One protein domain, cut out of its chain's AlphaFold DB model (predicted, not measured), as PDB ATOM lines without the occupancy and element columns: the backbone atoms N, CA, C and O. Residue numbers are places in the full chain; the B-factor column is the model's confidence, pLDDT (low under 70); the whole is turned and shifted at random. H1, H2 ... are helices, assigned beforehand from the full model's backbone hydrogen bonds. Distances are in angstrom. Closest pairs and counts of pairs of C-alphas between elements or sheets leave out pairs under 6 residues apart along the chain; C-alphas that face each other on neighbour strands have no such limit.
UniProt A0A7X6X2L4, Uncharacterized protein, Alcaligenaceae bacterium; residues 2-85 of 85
ATOM      1  N   SER A   2      56.895 -35.665   9.489       70.56
ATOM      2  CA  SER A   2      55.505 -35.190   9.263       70.56
ATOM      3  C   SER A   2      54.787 -34.588  10.487       70.56
ATOM      4  O   SER A   2      53.915 -33.741  10.343       70.56
ATOM      5  N   ILE A   3      55.130 -35.010  11.709       76.38
ATOM      6  CA  ILE A   3      54.479 -34.497  12.933       76.38
ATOM      7  C   ILE A   3      54.947 -33.066  13.245       76.38
ATOM      8  O   ILE A   3      54.169 -32.228  13.693       76.38
ATOM      9  N   GLN A   4      56.211 -32.758  12.943       80.69
ATOM     10  CA  GLN A   4      56.766 -31.419  13.145       80.69
ATOM     11  C   GLN A   4      56.182 -30.407  12.150       80.69
ATOM     12  O   GLN A   4      55.956 -29.257  12.515       80.69
ATOM     13  N   THR A   5      55.898 -30.823  10.913       81.44
ATOM     14  CA  THR A   5      55.266 -29.956   9.908       81.44
ATOM     15  C   THR A   5      53.799 -29.684  10.241       81.44
ATOM     16  O   THR A   5      53.382 -28.529  10.186       81.44
ATOM     17  N   LEU A   6      53.046 -30.701  10.679       84.88
ATOM     18  CA  LEU A   6      51.661 -30.537  11.146       84.88
ATOM     19  C   LEU A   6      51.569 -29.608  12.366       84.88
ATOM     20  O   LEU A   6      50.714 -28.726  12.399       84.88
ATOM     21  N   SER A   7      52.484 -29.743  13.330       88.19
ATOM     22  CA  SER A   7      52.540 -28.866  14.506       88.19
ATOM     23  C   SER A   7      52.819 -27.403  14.137       88.19
ATOM     24  O   SER A   7      52.141 -26.499  14.629       88.19
ATOM     25  N   ARG A   8      53.775 -27.160  13.233       87.19
ATOM     26  CA  ARG A   8      54.135 -25.803  12.787       87.19
ATOM     27  C   ARG A   8      53.005 -25.125  12.019       87.19
ATOM     28  O   ARG A   8      52.748 -23.943  12.237       87.19
ATOM     29  N   LEU A   9      52.319 -25.873  11.157       90.56
ATOM     30  CA  LEU A   9      51.166 -25.367  10.416       90.56
ATOM     31  C   LEU A   9      49.981 -25.085  11.348       90.56
ATOM     32  O   LEU A   9      49.356 -24.038  11.224       90.56
ATOM     33  N   GLY A  10      49.722 -25.959  12.325       91.00
ATOM     34  CA  GLY A  10      48.678 -25.741  13.330       91.00
ATOM     35  C   GLY A  10      48.901 -24.468  14.153       91.00
ATOM     36  O   GLY A  10      47.976 -23.674  14.311       91.00
ATOM     37  N   LEU A  11      50.135 -24.224  14.609       92.62
ATOM     38  CA  LEU A  11      50.487 -22.991  15.322       92.62
ATOM     39  C   LEU A  11      50.291 -21.749  14.442       92.62
ATOM     40  O   LEU A  11      49.729 -20.758  14.897       92.62
ATOM     41  N   ALA A  12      50.724 -21.805  13.179       90.25
ATOM     42  CA  ALA A  12      50.583 -20.691  12.247       90.25
ATOM     43  C   ALA A  12      49.108 -20.338  11.987       90.25
ATOM     44  O   ALA A  12      48.743 -19.164  12.021       90.25
ATOM     45  N   VAL A  13      48.250 -21.346  11.794       91.00
ATOM     46  CA  VAL A  13      46.802 -21.156  11.616       91.00
ATOM     47  C   VAL A  13      46.160 -20.586  12.881       91.00
ATOM     48  O   VAL A  13      45.353 -19.665  12.789       91.00
ATOM     49  N   PHE A  14      46.543 -21.076  14.062       88.00
ATOM     50  CA  PHE A  14      46.037 -20.561  15.334       88.00
ATOM     51  C   PHE A  14      46.399 -19.082  15.539       88.00
ATOM     52  O   PHE A  14      45.533 -18.271  15.859       88.00
ATOM     53  N   VAL A  15      47.657 -18.706  15.284       87.38
ATOM     54  CA  VAL A  15      48.112 -17.310  15.380       87.38
ATOM     55  C   VAL A  15      47.387 -16.420  14.369       87.38
ATOM     56  O   VAL A  15      46.948 -15.330  14.727       87.38
ATOM     57  N   ALA A  16      47.201 -16.887  13.131       85.38
ATOM     58  CA  ALA A  16      46.458 -16.149  12.112       85.38
ATOM     59  C   ALA A  16      44.984 -15.940  12.502       85.38
ATOM     60  O   ALA A  16      44.456 -14.845  12.315       85.38
ATOM     61  N   ALA A  17      44.335 -16.948  13.094       84.62
ATOM     62  CA  ALA A  17      42.959 -16.845  13.576       84.62
ATOM     63  C   ALA A  17      42.820 -15.845  14.738       84.62
ATOM     64  O   ALA A  17      41.907 -15.019  14.734       84.62
ATOM     65  N   VAL A  18      43.750 -15.863  15.700       81.88
ATOM     66  CA  VAL A  18      43.776 -14.894  16.812       81.88
ATOM     67  C   VAL A  18      44.041 -13.473  16.299       81.88
ATOM     68  O   VAL A  18      43.390 -12.529  16.743       81.88
ATOM     69  N   ALA A  19      44.945 -13.309  15.329       76.81
ATOM     70  CA  ALA A  19      45.248 -12.010  14.732       76.81
ATOM     71  C   ALA A  19      44.079 -11.450  13.900       76.81
ATOM     72  O   ALA A  19      43.803 -10.253  13.969       76.81
ATOM     73  N   ALA A  20      43.357 -12.299  13.161       74.69
ATOM     74  CA  ALA A  20      42.193 -11.899  12.366       74.69
ATOM     75  C   ALA A  20      40.980 -11.489  13.225       74.69
ATOM     76  O   ALA A  20      40.151 -10.696  12.782       74.69
ATOM     77  N   GLY A  21      40.884 -11.983  14.465       60.88
ATOM     78  CA  GLY A  21      39.848 -11.590  15.424       60.88
ATOM     79  C   GLY A  21      40.063 -10.218  16.079       60.88
ATOM     80  O   GLY A  21      39.170  -9.727  16.767       60.88
ATOM     81  N   CYS A  22      41.215  -9.570  15.869       64.94
ATOM     82  CA  CYS A  22      41.534  -8.274  16.467       64.94
ATOM     83  C   CYS A  22      40.961  -7.117  15.619       64.94
ATOM     84  O   CYS A  22      41.689  -6.334  15.013       64.94
ATOM     85  N   SER A  23      39.632  -7.023  15.531       56.97
ATOM     86  CA  SER A  23      38.954  -5.894  14.879       56.97
ATOM     87  C   SER A  23      39.008  -4.644  15.766       56.97
ATOM     88  O   SER A  23      38.152  -4.439  16.620       56.97
ATOM     89  N   SER A  24      40.012  -3.790  15.549       56.56
ATOM     90  CA  SER A  24      40.007  -2.385  15.997       56.56
ATOM     91  C   SER A  24      40.580  -1.442  14.930       56.56
ATOM     92  O   SER A  24      41.231  -0.441  15.234       56.56
ATOM     93  N   THR A  25      40.310  -1.742  13.664       48.50
ATOM     94  CA  THR A  25      40.590  -0.864  12.527       48.50
ATOM     95  C   THR A  25      39.319  -0.794  11.691       48.50
ATOM     96  O   THR A  25      39.007  -1.740  10.982       48.50
ATOM     97  N   ASN A  26      38.576   0.314  11.785       50.09
ATOM     98  CA  ASN A  26      37.652   0.734  10.729       50.09
ATOM     99  C   ASN A  26      38.486   1.542   9.720       50.09
ATOM    100  O   ASN A  26      38.821   2.691  10.022       50.09
ATOM    101  N   PRO A  27      38.859   1.002   8.545       47.34
ATOM    102  CA  PRO A  27      39.342   1.832   7.458       47.34
ATOM    103  C   PRO A  27      38.117   2.535   6.865       47.34
ATOM    104  O   PRO A  27      37.160   1.886   6.449       47.34
ATOM    105  N   GLY A  28      38.123   3.864   6.929       46.75
ATOM    106  CA  GLY A  28      36.963   4.719   6.694       46.75
ATOM    107  C   GLY A  28      36.108   4.361   5.477       46.75
ATOM    108  O   GLY A  28      36.574   4.371   4.340       46.75
ATOM    109  N   VAL A  29      34.815   4.181   5.740       46.34
ATOM    110  CA  VAL A  29      33.740   4.553   4.820       46.34
ATOM    111  C   VAL A  29      32.933   5.623   5.543       46.34
ATOM    112  O   VAL A  29      32.459   5.416   6.659       46.34
ATOM    113  N   ALA A  30      32.911   6.813   4.957       48.84
ATOM    114  CA  ALA A  30      32.256   7.988   5.501       48.84
ATOM    115  C   ALA A  30      30.722   7.889   5.397       48.84
ATOM    116  O   ALA A  30      30.204   7.255   4.482       48.84
ATOM    117  N   ALA A  31      30.063   8.639   6.288       48.44
ATOM    118  CA  ALA A  31      28.651   9.038   6.309       48.44
ATOM    119  C   ALA A  31      27.629   8.040   6.892       48.44
ATOM    120  O   ALA A  31      26.886   7.389   6.168       48.44
ATOM    121  N   ASP A  32      27.481   8.067   8.219       41.53
ATOM    122  CA  ASP A  32      26.229   8.586   8.784       41.53
ATOM    123  C   ASP A  32      26.532   9.381  10.065       41.53
ATOM    124  O   ASP A  32      27.326   8.973  10.917       41.53
ATOM    125  N   SER A  33      25.983  10.587  10.142       51.97
ATOM    126  CA  SER A  33      26.254  11.574  11.183       51.97
ATOM    127  C   SER A  33      25.376  11.303  12.399       51.97
ATOM    128  O   SER A  33      24.345  11.938  12.585       51.97
ATOM    129  N   GLY A  34      25.809  10.381  13.256       46.41
ATOM    130  CA  GLY A  34      25.214  10.164  14.572       46.41
ATOM    131  C   GLY A  34      26.284  10.198  15.653       46.41
ATOM    132  O   GLY A  34      26.893   9.168  15.902       46.41
ATOM    133  N   ASP A  35      26.532  11.385  16.224       49.06
ATOM    134  CA  ASP A  35      27.304  11.677  17.451       49.06
ATOM    135  C   ASP A  35      28.197  10.530  17.967       49.06
ATOM    136  O   ASP A  35      27.995   9.971  19.046       49.06
ATOM    137  N   ALA A  36      29.206  10.147  17.183       53.62
ATOM    138  CA  ALA A  36      30.196   9.186  17.628       53.62
ATOM    139  C   ALA A  36      31.179   9.938  18.522       53.62
ATOM    140  O   ALA A  36      32.268  10.326  18.092       53.62
ATOM    141  N   ARG A  37      30.796  10.164  19.785       53.22
ATOM    142  CA  ARG A  37      31.774  10.395  20.849       53.22
ATOM    143  C   ARG A  37      32.775   9.252  20.733       53.22
ATOM    144  O   ARG A  37      32.461   8.115  21.077       53.22
ATOM    145  N   VAL A  38      33.961   9.539  20.203       56.31
ATOM    146  CA  VAL A  38      35.098   8.629  20.287       56.31
ATOM    147  C   VAL A  38      35.374   8.512  21.776       56.31
ATOM    148  O   VAL A  38      36.029   9.366  22.370       56.31
ATOM    149  N   VAL A  39      34.777   7.505  22.413       63.38
ATOM    150  CA  VAL A  39      35.073   7.162  23.795       63.38
ATOM    151  C   VAL A  39      36.499   6.643  23.750       63.38
ATOM    152  O   VAL A  39      36.745   5.484  23.420       63.38
ATOM    153  N   THR A  40      37.462   7.527  24.003       65.44
ATOM    154  CA  THR A  40      38.859   7.157  24.203       65.44
ATOM    155  C   THR A  40      38.930   6.399  25.522       65.44
ATOM    156  O   THR A  40      39.268   6.958  26.564       65.44
ATOM    157  N   THR A  41      38.529   5.130  25.509       70.00
ATOM    158  CA  THR A  41      38.750   4.234  26.637       70.00
ATOM    159  C   THR A  41      40.253   4.148  26.859       70.00
ATOM    160  O   THR A  41      41.006   4.030  25.883       70.00
ATOM    161  N   SER A  42      40.702   4.212  28.111       80.38
ATOM    162  CA  SER A  42      42.123   4.053  28.412       80.38
ATOM    163  C   SER A  42      42.640   2.731  27.830       80.38
ATOM    164  O   SER A  42      41.883   1.775  27.627       80.38
ATOM    165  N   LEU A  43      43.943   2.671  27.541       83.75
ATOM    166  CA  LEU A  43      44.572   1.448  27.033       83.75
ATOM    167  C   LEU A  43      44.280   0.257  27.962       83.75
ATOM    168  O   LEU A  43      44.067  -0.855  27.494       83.75
ATOM    169  N   GLU A  44      44.224   0.525  29.266       84.69
ATOM    170  CA  GLU A  44      43.879  -0.433  30.309       84.69
ATOM    171  C   GLU A  44      42.471  -1.004  30.126       84.69
ATOM    172  O   GLU A  44      42.340  -2.218  30.026       84.69
ATOM    173  N   CYS A  45      41.439  -0.168  29.950       88.44
ATOM    174  CA  CYS A  45      40.078  -0.649  29.688       88.44
ATOM    175  C   CYS A  45      39.966  -1.421  28.367       88.44
ATOM    176  O   CYS A  45      39.114  -2.296  28.222       88.44
ATOM    177  N   ARG A  46      40.806  -1.080  27.379       84.81
ATOM    178  CA  ARG A  46      40.821  -1.758  26.077       84.81
ATOM    179  C   ARG A  46      41.393  -3.169  26.177       84.81
ATOM    180  O   ARG A  46      40.865  -4.080  25.549       84.81
ATOM    181  N   TRP A  47      42.470  -3.342  26.940       85.56
ATOM    182  CA  TRP A  47      43.109  -4.645  27.141       85.56
ATOM    183  C   TRP A  47      42.424  -5.479  28.226       85.56
ATOM    184  O   TRP A  47      42.401  -6.702  28.134       85.56
ATOM    185  N   ASN A  48      41.843  -4.825  29.228       85.00
ATOM    186  CA  ASN A  48      41.144  -5.446  30.336       85.00
ATOM    187  C   ASN A  48      39.842  -4.690  30.631       85.00
ATOM    188  O   ASN A  48      39.796  -3.781  31.458       85.00
ATOM    189  N   ARG A  49      38.758  -5.084  29.957       89.00
ATOM    190  CA  ARG A  49      37.457  -4.415  30.101       89.00
ATOM    191  C   ARG A  49      36.952  -4.420  31.544       89.00
ATOM    192  O   ARG A  49      36.394  -3.418  31.979       89.00
ATOM    193  N   SER A  50      37.151  -5.514  32.281       88.56
ATOM    194  CA  SER A  50      36.672  -5.618  33.664       88.56
ATOM    195  C   SER A  50      37.407  -4.683  34.622       88.56
ATOM    196  O   SER A  50      36.814  -4.303  35.623       88.56
ATOM    197  N   ALA A  51      38.620  -4.216  34.295       86.62
ATOM    198  CA  ALA A  51      39.307  -3.197  35.099       86.62
ATOM    199  C   ALA A  51      38.523  -1.878  35.197       86.62
ATOM    200  O   ALA A  51      38.723  -1.113  36.134       86.62
ATOM    201  N   CYS A  52      37.628  -1.609  34.241       88.38
ATOM    202  CA  CYS A  52      36.893  -0.349  34.153       88.38
ATOM    203  C   CYS A  52      35.382  -0.498  34.338       88.38
ATOM    204  O   CYS A  52      34.652   0.487  34.213       88.38
ATOM    205  N   ILE A  53      34.893  -1.710  34.603       89.06
ATOM    206  CA  ILE A  53      33.490  -1.930  34.947       89.06
ATOM    207  C   ILE A  53      33.346  -1.699  36.448       89.06
ATOM    208  O   ILE A  53      33.985  -2.368  37.255       89.06
ATOM    209  N   TYR A  54      32.497  -0.746  36.824       86.19
ATOM    210  CA  TYR A  54      32.130  -0.551  38.218       86.19
ATOM    211  C   TYR A  54      31.111  -1.621  38.631       86.19
ATOM    212  O   TYR A  54      29.954  -1.576  38.221       86.19
ATOM    213  N   GLU A  55      31.546  -2.591  39.435       87.25
ATOM    214  CA  GLU A  55      30.703  -3.663  39.988       87.25
ATOM    215  C   GLU A  55      30.275  -3.336  41.431       87.25
ATOM    216  O   GLU A  55      30.446  -4.127  42.359       87.25
ATOM    217  N   GLY A  56      29.778  -2.117  41.645       88.81
ATOM    218  CA  GLY A  56      29.277  -1.664  42.939       88.81
ATOM    219  C   GLY A  56      27.814  -2.030  43.186       88.81
ATOM    220  O   GLY A  56      27.057  -2.380  42.283       88.81
ATOM    221  N   ARG A  57      27.401  -1.912  44.449       90.62
ATOM    222  CA  ARG A  57      25.977  -1.873  44.807       90.62
ATOM    223  C   ARG A  57      25.378  -0.539  44.360       90.62
ATOM    224  O   ARG A  57      26.065   0.470  44.445       90.62
ATOM    225  N   TYR A  58      24.094  -0.545  44.010       90.19
ATOM    226  CA  TYR A  58      23.322   0.687  43.831       90.19
ATOM    227  C   TYR A  58      23.443   1.598  45.059       90.19
ATOM    228  O   TYR A  58      23.419   1.115  46.207       90.19
ATOM    229  N   GLU A  59      23.514   2.904  44.824       93.12
ATOM    230  CA  GLU A  59      23.353   3.896  45.874       93.12
ATOM    231  C   GLU A  59      21.935   3.840  46.473       93.12
ATOM    232  O   GLU A  59      20.991   3.264  45.923       93.12
ATOM    233  N   SER A  60      21.768   4.416  47.666       95.62
ATOM    234  CA  SER A  60      20.463   4.459  48.330       95.62
ATOM    235  C   SER A  60      19.432   5.189  47.463       95.62
ATOM    236  O   SER A  60      19.619   6.364  47.158       95.62
ATOM    237  N   GLY A  61      18.343   4.503  47.104       93.94
ATOM    238  CA  GLY A  61      17.270   5.037  46.255       93.94
ATOM    239  C   GLY A  61      17.567   5.027  44.750       93.94
ATOM    240  O   GLY A  61      16.664   5.278  43.957       93.94
ATOM    241  N   GLU A  62      18.791   4.691  44.332       96.25
ATOM    242  CA  GLU A  62      19.170   4.664  42.914       96.25
ATOM    243  C   GLU A  62      18.431   3.555  42.157       96.25
ATOM    244  O   GLU A  62      17.976   3.768  41.037       96.25
ATOM    245  N   ARG A  63      18.247   2.390  42.791       93.88
ATOM    246  CA  ARG A  63      17.478   1.278  42.215       93.88
ATOM    247  C   ARG A  63      16.054   1.706  41.858       93.88
ATOM    248  O   ARG A  63      15.636   1.497  40.725       93.88
ATOM    249  N   ASP A  64      15.338   2.306  42.806       97.12
ATOM    250  CA  ASP A  64      13.939   2.700  42.611       97.12
ATOM    251  C   ASP A  64      13.834   3.753  41.500       97.12
ATOM    252  O   ASP A  64      13.009   3.635  40.596       97.12
ATOM    253  N   TYR A  65      14.751   4.729  41.503       96.88
ATOM    254  CA  TYR A  65      14.853   5.720  40.435       96.88
ATOM    255  C   TYR A  65      15.116   5.076  39.066       96.88
ATOM    256  O   TYR A  65      14.452   5.415  38.087       96.88
ATOM    257  N   ALA A  66      16.061   4.136  38.983       95.94
ATOM    258  CA  ALA A  66      16.400   3.453  37.740       95.94
ATOM    259  C   ALA A  66      15.212   2.647  37.190       95.94
ATOM    260  O   ALA A  66      14.976   2.644  35.982       95.94
ATOM    261  N   GLU A  67      14.447   1.990  38.062       97.38
ATOM    262  CA  GLU A  67      13.263   1.216  37.681       97.38
ATOM    263  C   GLU A  67      12.106   2.109  37.205       97.38
ATOM    264  O   GLU A  67      11.481   1.820  36.176       97.38
ATOM    265  N   ASP A  68      11.837   3.215  37.899       98.38
ATOM    266  CA  ASP A  68      10.806   4.176  37.500       98.38
ATOM    267  C   ASP A  68      11.160   4.876  36.181       98.38
ATOM    268  O   ASP A  68      10.316   5.002  35.284       98.38
ATOM    269  N   GLU A  69      12.424   5.261  36.009       98.25
ATOM    270  CA  GLU A  69      12.895   5.881  34.775       98.25
ATOM    271  C   GLU A  69      12.862   4.890  33.601       98.25
ATOM    272  O   GLU A  69      12.407   5.233  32.504       98.25
ATOM    273  N   ALA A  70      13.235   3.626  33.830       98.25
ATOM    274  CA  ALA A  70      13.099   2.573  32.826       98.25
ATOM    275  C   ALA A  70      11.635   2.385  32.391       98.25
ATOM    276  O   ALA A  70      11.352   2.264  31.195       98.25
ATOM    277  N   ARG A  71      10.681   2.416  33.332       98.38
ATOM    278  CA  ARG A  71       9.244   2.336  33.023       98.38
ATOM    279  C   ARG A  71       8.800   3.488  32.122       98.38
ATOM    280  O   ARG A  71       8.138   3.245  31.110       98.38
ATOM    281  N   ARG A  72       9.191   4.719  32.457       98.31
ATOM    282  CA  ARG A  72       8.862   5.925  31.681       98.31
ATOM    283  C   ARG A  72       9.406   5.842  30.253       98.31
ATOM    284  O   ARG A  72       8.690   6.137  29.296       98.31
ATOM    285  N   LEU A  73      10.658   5.412  30.097       98.25
ATOM    286  CA  LEU A  73      11.307   5.279  28.790       98.25
ATOM    287  C   LEU A  73      10.677   4.177  27.932       98.25
ATOM    288  O   LEU A  73      10.491   4.374  26.730       98.25
ATOM    289  N   ASN A  74      10.292   3.052  28.536       97.94
ATOM    290  CA  ASN A  74       9.598   1.973  27.835       97.94
ATOM    291  C   ASN A  74       8.215   2.405  27.332       97.94
ATOM    292  O   ASN A  74       7.826   2.066  26.219       97.94
ATOM    293  N   GLN A  75       7.476   3.196  28.110       98.31
ATOM    294  CA  GLN A  75       6.209   3.769  27.647       98.31
ATOM    295  C   GLN A  75       6.433   4.732  26.477       98.31
ATOM    296  O   GLN A  75       5.784   4.613  25.441       98.31
ATOM    297  N   ALA A  76       7.422   5.624  26.586       97.81
ATOM    298  CA  ALA A  76       7.749   6.559  25.513       97.81
ATOM    299  C   ALA A  76       8.208   5.858  24.218       97.81
ATOM    300  O   ALA A  76       7.938   6.344  23.115       97.81
ATOM    301  N   SER A  77       8.905   4.721  24.321       97.06
ATOM    302  CA  SER A  77       9.303   3.928  23.155       97.06
ATOM    303  C   SER A  77       8.108   3.209  22.522       97.06
ATOM    304  O   SER A  77       7.984   3.227  21.296       97.06
ATOM    305  N   LEU A  78       7.184   2.670  23.326       97.50
ATOM    306  CA  LEU A  78       5.924   2.098  22.840       97.50
ATOM    307  C   LEU A  78       5.078   3.139  22.100       97.50
ATOM    308  O   LEU A  78       4.659   2.880  20.971       97.50
ATOM    309  N   ASP A  79       4.899   4.328  22.674       97.44
ATOM    310  CA  ASP A  79       4.165   5.427  22.036       97.44
ATOM    311  C   ASP A  79       4.792   5.812  20.692       97.44
ATOM    312  O   ASP A  79       4.091   6.045  19.706       97.44
ATOM    313  N   ARG A  80       6.130   5.858  20.618       96.00
ATOM    314  CA  ARG A  80       6.850   6.132  19.367       96.00
ATOM    315  C   ARG A  80       6.561   5.069  18.309       96.00
ATOM    316  O   ARG A  80       6.309   5.428  17.163       96.00
ATOM    317  N   LEU A  81       6.592   3.789  18.680       96.19
ATOM    318  CA  LEU A  81       6.312   2.684  17.759       96.19
ATOM    319  C   LEU A  81       4.865   2.713  17.259       96.19
ATOM    320  O   LEU A  81       4.621   2.451  16.085       96.19
ATOM    321  N   GLN A  82       3.915   3.068  18.126       95.31
ATOM    322  CA  GLN A  82       2.506   3.192  17.750       95.31
ATOM    323  C   GLN A  82       2.258   4.326  16.755       95.31
ATOM    324  O   GLN A  82       1.418   4.170  15.882       95.31
ATOM    325  N   ARG A  83       2.996   5.439  16.840       92.62
ATOM    326  CA  ARG A  83       2.869   6.559  15.887       92.62
ATOM    327  C   ARG A  83       3.400   6.247  14.485       92.62
ATOM    328  O   ARG A  83       3.072   6.973  13.555       92.62
ATOM    329  N   VAL A  84       4.273   5.247  14.351       87.88
ATOM    330  CA  VAL A  84       4.896   4.860  13.069       87.88
ATOM    331  C   VAL A  84       4.114   3.745  12.362       87.88
ATOM    332  O   VAL A  84       4.291   3.557  11.161       87.88
ATOM    333  N   ARG A  85       3.271   3.007  13.092       69.38
ATOM    334  CA  ARG A  85       2.390   1.975  12.535       69.38
ATOM    335  C   ARG A  85       1.144   2.599  11.916       69.38
ATOM    336  O   ARG A  85       0.763   2.115  10.831       69.38
TER     337      ARG A  85
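Overview. This is residues 2 to 85 of the 85 residues of an uncharacterized protein of Alcaligenaceae bacterium (UniProt A0A7X6X2L4). Two long helices, H1 and H4, lie far from each other at the two ends of an extended model, with a small corner of two short helices, H2 and H3, between them. A wide loop, residues 21 to 42, leads from H1 to that corner, and H4 stands across the longest axis at the far end. The printed part has 84 residues with four named helices, in the order H1, H2, H3, H4, and no named strand; the class is all helix. The radius of gyration of the C-alphas is 23.1 A, and the spans are 66 by 38 by 25 A.

Arrangement. Start at Ser 2, where H1, residues 2 to 20, begins; it touches no helix. Go on to H2, residues 43 to 47, and H3, residues 49 to 52, which touch only at the corner by their link: look at the C-alphas of Cys 45 and Cys 52, their closest, 5.5 A apart. H4, residues 62 to 84, is apart from H1, H2 and H3. In H1, H2 and H4 every O i to N i+4 pair is within hydrogen-bond range; H3 is too short for such a pair, and its one O i to N i+3 pair is within range.

Along the chain. Find C-alpha 2 at (55.505, -35.190, 9.263); from there H1 runs 27.0 A to C-alpha 20. H2 begins at C-alpha 43, (44.572, 1.448, 27.033), and H3 ends at Cys 52. H4, the longest helix, runs 33.1 A from C-alpha 62 to C-alpha 84 at (4.896, 4.860, 13.069).

Size, cuts and confidence. The C-alphas of Ser 2 and Arg 83, the two farthest apart, are 67.5 A from each other. The printed part has no cut. The link from H1 to H2 is long, with 22 residues; H2 to H3 is tight and H3 to H4 short. Look for pLDDT under 70 at residues 21 to 40 and residue 85; the mean of the printed part is 80.7.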